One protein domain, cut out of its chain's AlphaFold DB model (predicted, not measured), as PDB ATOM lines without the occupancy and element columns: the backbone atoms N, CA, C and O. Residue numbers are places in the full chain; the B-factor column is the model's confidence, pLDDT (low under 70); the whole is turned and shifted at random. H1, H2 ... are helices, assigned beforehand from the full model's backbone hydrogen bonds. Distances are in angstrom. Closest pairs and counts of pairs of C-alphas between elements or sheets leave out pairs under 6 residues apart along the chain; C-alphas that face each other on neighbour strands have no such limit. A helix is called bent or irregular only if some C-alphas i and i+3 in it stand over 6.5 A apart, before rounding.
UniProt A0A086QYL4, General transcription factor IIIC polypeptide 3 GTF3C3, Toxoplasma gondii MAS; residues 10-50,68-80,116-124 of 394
ATOM      1  N   VAL A  10     -26.826 -22.339 -37.074       49.78
ATOM      2  CA  VAL A  10     -28.068 -23.093 -36.829       49.78
ATOM      3  C   VAL A  10     -28.018 -23.767 -35.453       49.78
ATOM      4  O   VAL A  10     -28.980 -23.683 -34.701       49.78
ATOM      5  N   SER A  11     -26.863 -24.327 -35.071       48.53
ATOM      6  CA  SER A  11     -26.656 -24.959 -33.760       48.53
ATOM      7  C   SER A  11     -26.798 -23.982 -32.578       48.53
ATOM      8  O   SER A  11     -27.500 -24.301 -31.621       48.53
ATOM      9  N   CYS A  12     -26.224 -22.773 -32.651       48.97
ATOM     10  CA  CYS A  12     -26.375 -21.775 -31.580       48.97
ATOM     11  C   CYS A  12     -27.818 -21.257 -31.438       48.97
ATOM     12  O   CYS A  12     -28.263 -20.984 -30.326       48.97
ATOM     13  N   ILE A  13     -28.559 -21.122 -32.545       51.72
ATOM     14  CA  ILE A  13     -29.955 -20.654 -32.519       51.72
ATOM     15  C   ILE A  13     -30.877 -21.720 -31.913       51.72
ATOM     16  O   ILE A  13     -31.727 -21.374 -31.095       51.72
ATOM     17  N   CYS A  14     -30.676 -23.000 -32.247       52.88
ATOM     18  CA  CYS A  14     -31.447 -24.104 -31.668       52.88
ATOM     19  C   CYS A  14     -31.221 -24.279 -30.155       52.88
ATOM     20  O   CYS A  14     -32.112 -24.780 -29.480       52.88
ATOM     21  N   ALA A  15     -30.071 -23.854 -29.617       56.09
ATOM     22  CA  ALA A  15     -29.748 -23.986 -28.194       56.09
ATOM     23  C   ALA A  15     -30.103 -22.748 -27.337       56.09
ATOM     24  O   ALA A  15     -30.425 -22.907 -26.164       56.09
ATOM     25  N   ALA A  16     -30.049 -21.524 -27.889       61.53
ATOM     26  CA  ALA A  16     -30.177 -20.271 -27.120       61.53
ATOM     27  C   ALA A  16     -31.333 -19.340 -27.556       61.53
ATOM     28  O   ALA A  16     -31.580 -18.306 -26.927       61.53
ATOM     29  N   GLY A  17     -32.046 -19.670 -28.638       74.81
ATOM     30  CA  GLY A  17     -33.121 -18.844 -29.188       74.81
ATOM     31  C   GLY A  17     -32.651 -17.525 -29.826       74.81
ATOM     32  O   GLY A  17     -31.472 -17.164 -29.819       74.81
ATOM     33  N   LEU A  18     -33.594 -16.771 -30.408       78.56
ATOM     34  CA  LEU A  18     -33.296 -15.550 -31.176       78.56
ATOM     35  C   LEU A  18     -32.665 -14.436 -30.318       78.56
ATOM     36  O   LEU A  18     -31.803 -13.705 -30.804       78.56
ATOM     37  N   LYS A  19     -33.083 -14.322 -29.052       80.69
ATOM     38  CA  LYS A  19     -32.557 -13.329 -28.105       80.69
ATOM     39  C   LYS A  19     -31.129 -13.667 -27.662       80.69
ATOM     40  O   LYS A  19     -30.259 -12.820 -27.794       80.69
ATOM     41  N   GLY A  20     -30.858 -14.914 -27.262       82.06
ATOM     42  CA  GLY A  20     -29.506 -15.331 -26.871       82.06
ATOM     43  C   GLY A  20     -28.493 -15.206 -28.012       82.06
ATOM     44  O   GLY A  20     -27.350 -14.810 -27.801       82.06
ATOM     45  N   TYR A  21     -28.925 -15.448 -29.253       82.50
ATOM     46  CA  TYR A  21     -28.096 -15.187 -30.428       82.50
ATOM     47  C   TYR A  21     -27.768 -13.694 -30.618       82.50
ATOM     48  O   TYR A  21     -26.639 -13.352 -30.973       82.50
ATOM     49  N   PHE A  22     -28.741 -12.806 -30.402       85.88
ATOM     50  CA  PHE A  22     -28.506 -11.363 -30.449       85.88
ATOM     51  C   PHE A  22     -27.509 -10.924 -29.371       85.88
ATOM     52  O   PHE A  22     -26.538 -10.243 -29.693       85.88
ATOM     53  N   ASP A  23     -27.684 -11.393 -28.136       86.88
ATOM     54  CA  ASP A  23     -26.789 -11.073 -27.018       86.88
ATOM     55  C   ASP A  23     -25.354 -11.569 -27.282       86.88
ATOM     56  O   ASP A  23     -24.380 -10.854 -27.027       86.88
ATOM     57  N   PHE A  24     -25.211 -12.756 -27.884       89.31
ATOM     58  CA  PHE A  24     -23.921 -13.290 -28.331       89.31
ATOM     59  C   PHE A  24     -23.258 -12.403 -29.393       89.31
ATOM     60  O   PHE A  24     -22.070 -12.089 -29.282       89.31
ATOM     61  N   LEU A  25     -24.013 -11.965 -30.409       89.75
ATOM     62  CA  LEU A  25     -23.495 -11.055 -31.431       89.75
ATOM     63  C   LEU A  25     -23.046  -9.725 -30.829       89.75
ATOM     64  O   LEU A  25     -21.939  -9.279 -31.120       89.75
ATOM     65  N   CYS A  26     -23.878  -9.112 -29.986       89.56
ATOM     66  CA  CYS A  26     -23.556  -7.854 -29.320       89.56
ATOM     67  C   CYS A  26     -22.288  -7.984 -28.471       89.56
ATOM     68  O   CYS A  26     -21.410  -7.129 -28.559       89.56
ATOM     69  N   SER A  27     -22.139  -9.085 -27.731       91.81
ATOM     70  CA  SER A  27     -20.949  -9.353 -26.914       91.81
ATOM     71  C   SER A  27     -19.684  -9.523 -27.762       91.81
ATOM     72  O   SER A  27     -18.645  -8.937 -27.457       91.81
ATOM     73  N   GLY A  28     -19.759 -10.286 -28.858       92.31
ATOM     74  CA  GLY A  28     -18.624 -10.480 -29.764       92.31
ATOM     75  C   GLY A  28     -18.211  -9.193 -30.480       92.31
ATOM     76  O   GLY A  28     -17.024  -8.899 -30.617       92.31
ATOM     77  N   VAL A  29     -19.190  -8.392 -30.893       93.69
ATOM     78  CA  VAL A  29     -18.966  -7.088 -31.522       93.69
ATOM     79  C   VAL A  29     -18.367  -6.084 -30.536       93.69
ATOM     80  O   VAL A  29     -17.430  -5.375 -30.895       93.69
ATOM     81  N   GLU A  30     -18.848  -6.046 -29.294       92.81
ATOM     82  CA  GLU A  30     -18.297  -5.183 -28.245       92.81
ATOM     83  C   GLU A  30     -16.846  -5.560 -27.906       92.81
ATOM     84  O   GLU A  30     -16.002  -4.685 -27.713       92.81
ATOM     85  N   LEU A  31     -16.503  -6.852 -27.928       94.12
ATOM     86  CA  LEU A  31     -15.117  -7.297 -27.770       94.12
ATOM     87  C   LEU A  31     -14.222  -6.792 -28.913       94.12
ATOM     88  O   LEU A  31     -13.134  -6.274 -28.658       94.12
ATOM     89  N   LEU A  32     -14.685  -6.883 -30.164       93.69
ATOM     90  CA  LEU A  32     -13.952  -6.345 -31.318       93.69
ATOM     91  C   LEU A  32     -13.818  -4.818 -31.255       93.69
ATOM     92  O   LEU A  32     -12.755  -4.284 -31.571       93.69
ATOM     93  N   ARG A  33     -14.869  -4.125 -30.804       93.25
ATOM     94  CA  ARG A  33     -14.880  -2.673 -30.591       93.25
ATOM     95  C   ARG A  33     -13.814  -2.246 -29.585       93.25
ATOM     96  O   ARG A  33     -13.025  -1.358 -29.888       93.25
ATOM     97  N   ARG A  34     -13.722  -2.924 -28.434       93.25
ATOM     98  CA  ARG A  34     -12.697  -2.656 -27.406       93.25
ATOM     99  C   ARG A  34     -11.271  -2.916 -27.888       93.25
ATOM    100  O   ARG A  34     -10.345  -2.264 -27.425       93.25
ATOM    101  N   GLN A  35     -11.095  -3.836 -28.835       94.94
ATOM    102  CA  GLN A  35      -9.812  -4.086 -29.500       94.94
ATOM    103  C   GLN A  35      -9.534  -3.122 -30.669       94.94
ATOM    104  O   GLN A  35      -8.560  -3.308 -31.393       94.94
ATOM    105  N   CYS A  36     -10.393  -2.124 -30.900       90.56
ATOM    106  CA  CYS A  36     -10.340  -1.204 -32.036       90.56
ATOM    107  C   CYS A  36     -10.427  -1.877 -33.423       90.56
ATOM    108  O   CYS A  36     -10.121  -1.248 -34.441       90.56
ATOM    109  N   ARG A  37     -10.910  -3.123 -33.504       93.56
ATOM    110  CA  ARG A  37     -11.053  -3.910 -34.745       93.56
ATOM    111  C   ARG A  37     -12.403  -3.653 -35.416       93.56
ATOM    112  O   ARG A  37     -13.195  -4.564 -35.658       93.56
ATOM    113  N   HIS A  38     -12.671  -2.382 -35.706       92.50
ATOM    114  CA  HIS A  38     -13.964  -1.908 -36.207       92.50
ATOM    115  C   HIS A  38     -14.332  -2.488 -37.581       92.50
ATOM    116  O   HIS A  38     -15.487  -2.834 -37.802       92.50
ATOM    117  N   GLU A  39     -13.361  -2.641 -38.488       92.50
ATOM    118  CA  GLU A  39     -13.580  -3.218 -39.825       92.50
ATOM    119  C   GLU A  39     -14.119  -4.646 -39.757       92.50
ATOM    120  O   GLU A  39     -15.094  -4.982 -40.424       92.50
ATOM    121  N   GLU A  40     -13.533  -5.474 -38.894       94.00
ATOM    122  CA  GLU A  40     -13.968  -6.855 -38.710       94.00
ATOM    123  C   GLU A  40     -15.345  -6.939 -38.050       94.00
ATOM    124  O   GLU A  40     -16.172  -7.761 -38.448       94.00
ATOM    125  N   ALA A  41     -15.604  -6.073 -37.066       93.56
ATOM    126  CA  ALA A  41     -16.902  -5.993 -36.404       93.56
ATOM    127  C   ALA A  41     -18.013  -5.625 -37.397       93.56
ATOM    128  O   ALA A  41     -19.064  -6.266 -37.428       93.56
ATOM    129  N   VAL A  42     -17.763  -4.626 -38.250       93.19
ATOM    130  CA  VAL A  42     -18.707  -4.191 -39.284       93.19
ATOM    131  C   VAL A  42     -18.882  -5.267 -40.354       93.19
ATOM    132  O   VAL A  42     -20.020  -5.604 -40.671       93.19
ATOM    133  N   ALA A  43     -17.805  -5.890 -40.840       92.69
ATOM    134  CA  ALA A  43     -17.887  -6.978 -41.819       92.69
ATOM    135  C   ALA A  43     -18.705  -8.175 -41.295       92.69
ATOM    136  O   ALA A  43     -19.503  -8.768 -42.028       92.69
ATOM    137  N   LEU A  44     -18.556  -8.513 -40.010       91.25
ATOM    138  CA  LEU A  44     -19.354  -9.547 -39.351       91.25
ATOM    139  C   LEU A  44     -20.843  -9.175 -39.318       91.25
ATOM    140  O   LEU A  44     -21.692 -10.008 -39.649       91.25
ATOM    141  N   LEU A  45     -21.170  -7.929 -38.966       90.69
ATOM    142  CA  LEU A  45     -22.550  -7.441 -38.950       90.69
ATOM    143  C   LEU A  45     -23.166  -7.387 -40.356       90.69
ATOM    144  O   LEU A  45     -24.303  -7.826 -40.533       90.69
ATOM    145  N   GLU A  46     -22.429  -6.943 -41.375       90.00
ATOM    146  CA  GLU A  46     -22.884  -6.946 -42.771       90.00
ATOM    147  C   GLU A  46     -23.156  -8.367 -43.284       90.00
ATOM    148  O   GLU A  46     -24.191  -8.628 -43.910       90.00
ATOM    149  N   ALA A  47     -22.279  -9.324 -42.961       88.19
ATOM    150  CA  ALA A  47     -22.469 -10.734 -43.300       88.19
ATOM    151  C   ALA A  47     -23.710 -11.337 -42.616       88.19
ATOM    152  O   ALA A  47     -24.398 -12.192 -43.189       88.19
ATOM    153  N   VAL A  48     -24.024 -10.890 -41.397       87.56
ATOM    154  CA  VAL A  48     -25.240 -11.276 -40.669       87.56
ATOM    155  C   VAL A  48     -26.492 -10.647 -41.288       87.56
ATOM    156  O   VAL A  48     -27.479 -11.353 -41.512       87.56
ATOM    157  N   LEU A  49     -26.468  -9.345 -41.575       86.19
ATOM    158  CA  LEU A  49     -27.618  -8.592 -42.084       86.19
ATOM    159  C   LEU A  49     -27.993  -8.987 -43.519       86.19
ATOM    160  O   LEU A  49     -29.182  -9.114 -43.824       86.19
ATOM    161  N   SER A  50     -27.003  -9.245 -44.378       84.75
ATOM    162  CA  SER A  50     -27.207  -9.730 -45.753       84.75
ATOM    163  C   SER A  50     -27.889 -11.102 -45.793       84.75
ATOM    164  O   SER A  50     -28.798 -11.330 -46.588       84.75
ATOM    165  N   LYS A  68     -33.076  -6.822 -36.099       85.00
ATOM    166  CA  LYS A  68     -32.425  -6.393 -37.339       85.00
ATOM    167  C   LYS A  68     -32.108  -4.894 -37.315       85.00
ATOM    168  O   LYS A  68     -31.035  -4.492 -37.754       85.00
ATOM    169  N   GLU A  69     -33.031  -4.083 -36.818       83.56
ATOM    170  CA  GLU A  69     -32.849  -2.641 -36.696       83.56
ATOM    171  C   GLU A  69     -31.786  -2.264 -35.657       83.56
ATOM    172  O   GLU A  69     -30.950  -1.407 -35.935       83.56
ATOM    173  N   GLU A  70     -31.756  -2.934 -34.506       86.19
ATOM    174  CA  GLU A  70     -30.723  -2.733 -33.482       86.19
ATOM    175  C   GLU A  70     -29.322  -3.079 -34.010       86.19
ATOM    176  O   GLU A  70     -28.383  -2.304 -33.824       86.19
ATOM    177  N   LEU A  71     -29.183  -4.175 -34.764       88.56
ATOM    178  CA  LEU A  71     -27.917  -4.546 -35.407       88.56
ATOM    179  C   LEU A  71     -27.481  -3.547 -36.490       88.56
ATOM    180  O   LEU A  71     -26.289  -3.283 -36.633       88.56
ATOM    181  N   GLU A  72     -28.418  -2.975 -37.252       87.19
ATOM    182  CA  GLU A  72     -28.108  -1.921 -38.227       87.19
ATOM    183  C   GLU A  72     -27.614  -0.642 -37.538       87.19
ATOM    184  O   GLU A  72     -26.634  -0.047 -37.986       87.19
ATOM    185  N   VAL A  73     -28.249  -0.234 -36.435       86.88
ATOM    186  CA  VAL A  73     -27.810   0.925 -35.639       86.88
ATOM    187  C   VAL A  73     -26.426   0.675 -35.033       86.88
ATOM    188  O   VAL A  73     -25.559   1.546 -35.128       86.88
ATOM    189  N   LEU A  74     -26.182  -0.522 -34.491       88.94
ATOM    190  CA  LEU A  74     -24.874  -0.926 -33.972       88.94
ATOM    191  C   LEU A  74     -23.800  -0.885 -35.071       88.94
ATOM    192  O   LEU A  74     -22.729  -0.313 -34.874       88.94
ATOM    193  N   SER A  75     -24.114  -1.412 -36.260       91.69
ATOM    194  CA  SER A  75     -23.231  -1.370 -37.431       91.69
ATOM    195  C   SER A  75     -22.891   0.062 -37.842       91.69
ATOM    196  O   SER A  75     -21.741   0.338 -38.183       91.69
ATOM    197  N   ILE A  76     -23.862   0.982 -37.810       89.50
ATOM    198  CA  ILE A  76     -23.631   2.400 -38.108       89.50
ATOM    199  C   ILE A  76     -22.707   3.025 -37.056       89.50
ATOM    200  O   ILE A  76     -21.748   3.687 -37.444       89.50
ATOM    201  N   SER A  77     -22.943   2.786 -35.760       90.06
ATOM    202  CA  SER A  77     -22.088   3.311 -34.677       90.06
ATOM    203  C   SER A  77     -20.632   2.889 -34.863       90.06
ATOM    204  O   SER A  77     -19.737   3.730 -34.915       90.06
ATOM    205  N   LEU A  78     -20.400   1.593 -35.084       91.00
ATOM    206  CA  LEU A  78     -19.060   1.039 -35.286       91.00
ATOM    207  C   LEU A  78     -18.406   1.540 -36.566       91.00
ATOM    208  O   LEU A  78     -17.201   1.766 -36.592       91.00
ATOM    209  N   SER A  79     -19.192   1.739 -37.626       92.31
ATOM    210  CA  SER A  79     -18.681   2.310 -38.871       92.31
ATOM    211  C   SER A  79     -18.251   3.766 -38.677       92.31
ATOM    212  O   SER A  79     -17.246   4.184 -39.246       92.31
ATOM    213  N   VAL A  80     -18.976   4.544 -37.868       88.44
ATOM    214  CA  VAL A  80     -18.603   5.929 -37.534       88.44
ATOM    215  C   VAL A  80     -17.332   5.957 -36.678       88.44
ATOM    216  O   VAL A  80     -16.406   6.701 -36.999       88.44
ATOM    217  N   TYR A 116     -26.477  11.869 -40.711       93.75
ATOM    218  CA  TYR A 116     -26.050  11.707 -42.100       93.75
ATOM    219  C   TYR A 116     -25.353  12.968 -42.643       93.75
ATOM    220  O   TYR A 116     -24.277  12.878 -43.230       93.75
ATOM    221  N   GLY A 117     -25.913  14.154 -42.390       93.81
ATOM    222  CA  GLY A 117     -25.309  15.436 -42.756       93.81
ATOM    223  C   GLY A 117     -23.981  15.691 -42.039       93.81
ATOM    224  O   GLY A 117     -23.009  16.082 -42.684       93.81
ATOM    225  N   ARG A 118     -23.895  15.413 -40.730       91.25
ATOM    226  CA  ARG A 118     -22.639  15.527 -39.970       91.25
ATOM    227  C   ARG A 118     -21.566  14.613 -40.551       91.25
ATOM    228  O   ARG A 118     -20.450  15.068 -40.773       91.25
ATOM    229  N   LEU A 119     -21.897  13.364 -40.868       91.75
ATOM    230  CA  LEU A 119     -20.940  12.420 -41.447       91.75
ATOM    231  C   LEU A 119     -20.411  12.878 -42.819       91.75
ATOM    232  O   LEU A 119     -19.239  12.667 -43.118       91.75
ATOM    233  N   LEU A 120     -21.250  13.523 -43.639       92.69
ATOM    234  CA  LEU A 120     -20.862  14.046 -44.953       92.69
ATOM    235  C   LEU A 120     -19.992  15.305 -44.877       92.69
ATOM    236  O   LEU A 120     -19.035  15.441 -45.640       92.69
ATOM    237  N   PHE A 121     -20.349  16.244 -44.000       91.38
ATOM    238  CA  PHE A 121     -19.809  17.609 -44.016       91.38
ATOM    239  C   PHE A 121     -18.887  17.934 -42.839       91.38
ATOM    240  O   PHE A 121     -18.461  19.079 -42.700       91.38
ATOM    241  N   THR A 122     -18.526  16.943 -42.019       87.12
ATOM    242  CA  THR A 122     -17.539  17.101 -40.937       87.12
ATOM    243  C   THR A 122     -16.415  16.059 -41.016       87.12
ATOM    244  O   THR A 122     -16.497  15.061 -41.734       87.12
ATOM    245  N   GLY A 123     -15.322  16.311 -40.290       84.75
ATOM    246  CA  GLY A 123     -14.190  15.389 -40.187       84.75
ATOM    247  C   GLY A 123     -13.370  15.228 -41.475       84.75
ATOM    248  O   GLY A 123     -13.332  16.104 -42.342       84.75
ATOM    249  N   ARG A 124     -12.671  14.090 -41.582       81.31
ATOM    250  CA  ARG A 124     -11.691  13.819 -42.653       81.31
ATOM    251  C   ARG A 124     -12.323  13.765 -44.045       81.31
ATOM    252  O   ARG A 124     -11.711  14.236 -44.998       81.31
TER     253      ARG A 124
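What this domain is: This is residues 10 to 50, 68 to 80 and 116 to 124 of the 394 residues of the protein "General transcription factor IIIC polypeptide 3 GTF3C3" of Toxoplasma gondii MAS (UniProt A0A086QYL4). What shape do these atoms make? The long helix H1, sharply kinked near residue 18, folds back through a tight link into H2, and H3 packs on H2 in a loose up-and-down bundle, three helices each running against the one before it. The small helix H4 lies beyond the Val 80 end of H3, at the other end of the long axis from the first residues of H1. What is printed? The printed part has 63 residues with four named helices, H1, H2, H3 and H4 in chain order, and no named strand; the class is all helix. It is loose, with a radius of gyration of the C-alphas of 13.6 A, and spans 45 by 24 by 16 A.

How they stand to each other: What does the longest helix touch? H1, residues 10 to 34, touches H2, residues 38 to 50, with residues 29 to 33 alone; the closest C-alphas, of Val 29 and Ala 41, are 5.4 A apart. This hairpin has a shallow tilt of 27 degrees, opposite ways. Where are H3 and H4? H3, residues 68 to 80, touches H2 at a shallow tilt of 26 degrees, opposite ways, with the closest C-alphas, of Val 42 and Ser 75, 5.6 A apart. H4, residues 116 to 121, is close to H3 but not clearly touching: the closest C-alphas, of Val 80 and Leu 119, are 7.9 A apart. Are the backbones helical throughout? Every O i to N i+4 pair is within hydrogen-bond range in H2, H3 and H4, and 19 of 21 in H1.

Where its parts are: Where does H1 run? It goes from C-alpha 10 at (-28.068, -23.093, -36.829) to C-alpha 34, 27.3 A away, and is irregular: C-alphas 15 and 18 are 9.6 A apart. How long are the others? H2 measures 18.1 A, H3 18.5 A, and H4 8.8 A, ending at C-alpha 121 at (-19.809, 17.609, -44.016).

The domain as a whole: Where is it cut? Residues 51 to 67 and 81 to 115 are not printed; the C-alphas across these cuts are 10.4 A and 10.5 A apart. How large and how sure is the model? The two C-alphas farthest apart, of Ala 15 and Phe 121, are 45.6 A apart. Mean pLDDT of the printed part is 85.2, and residues 10 to 16 are under 70.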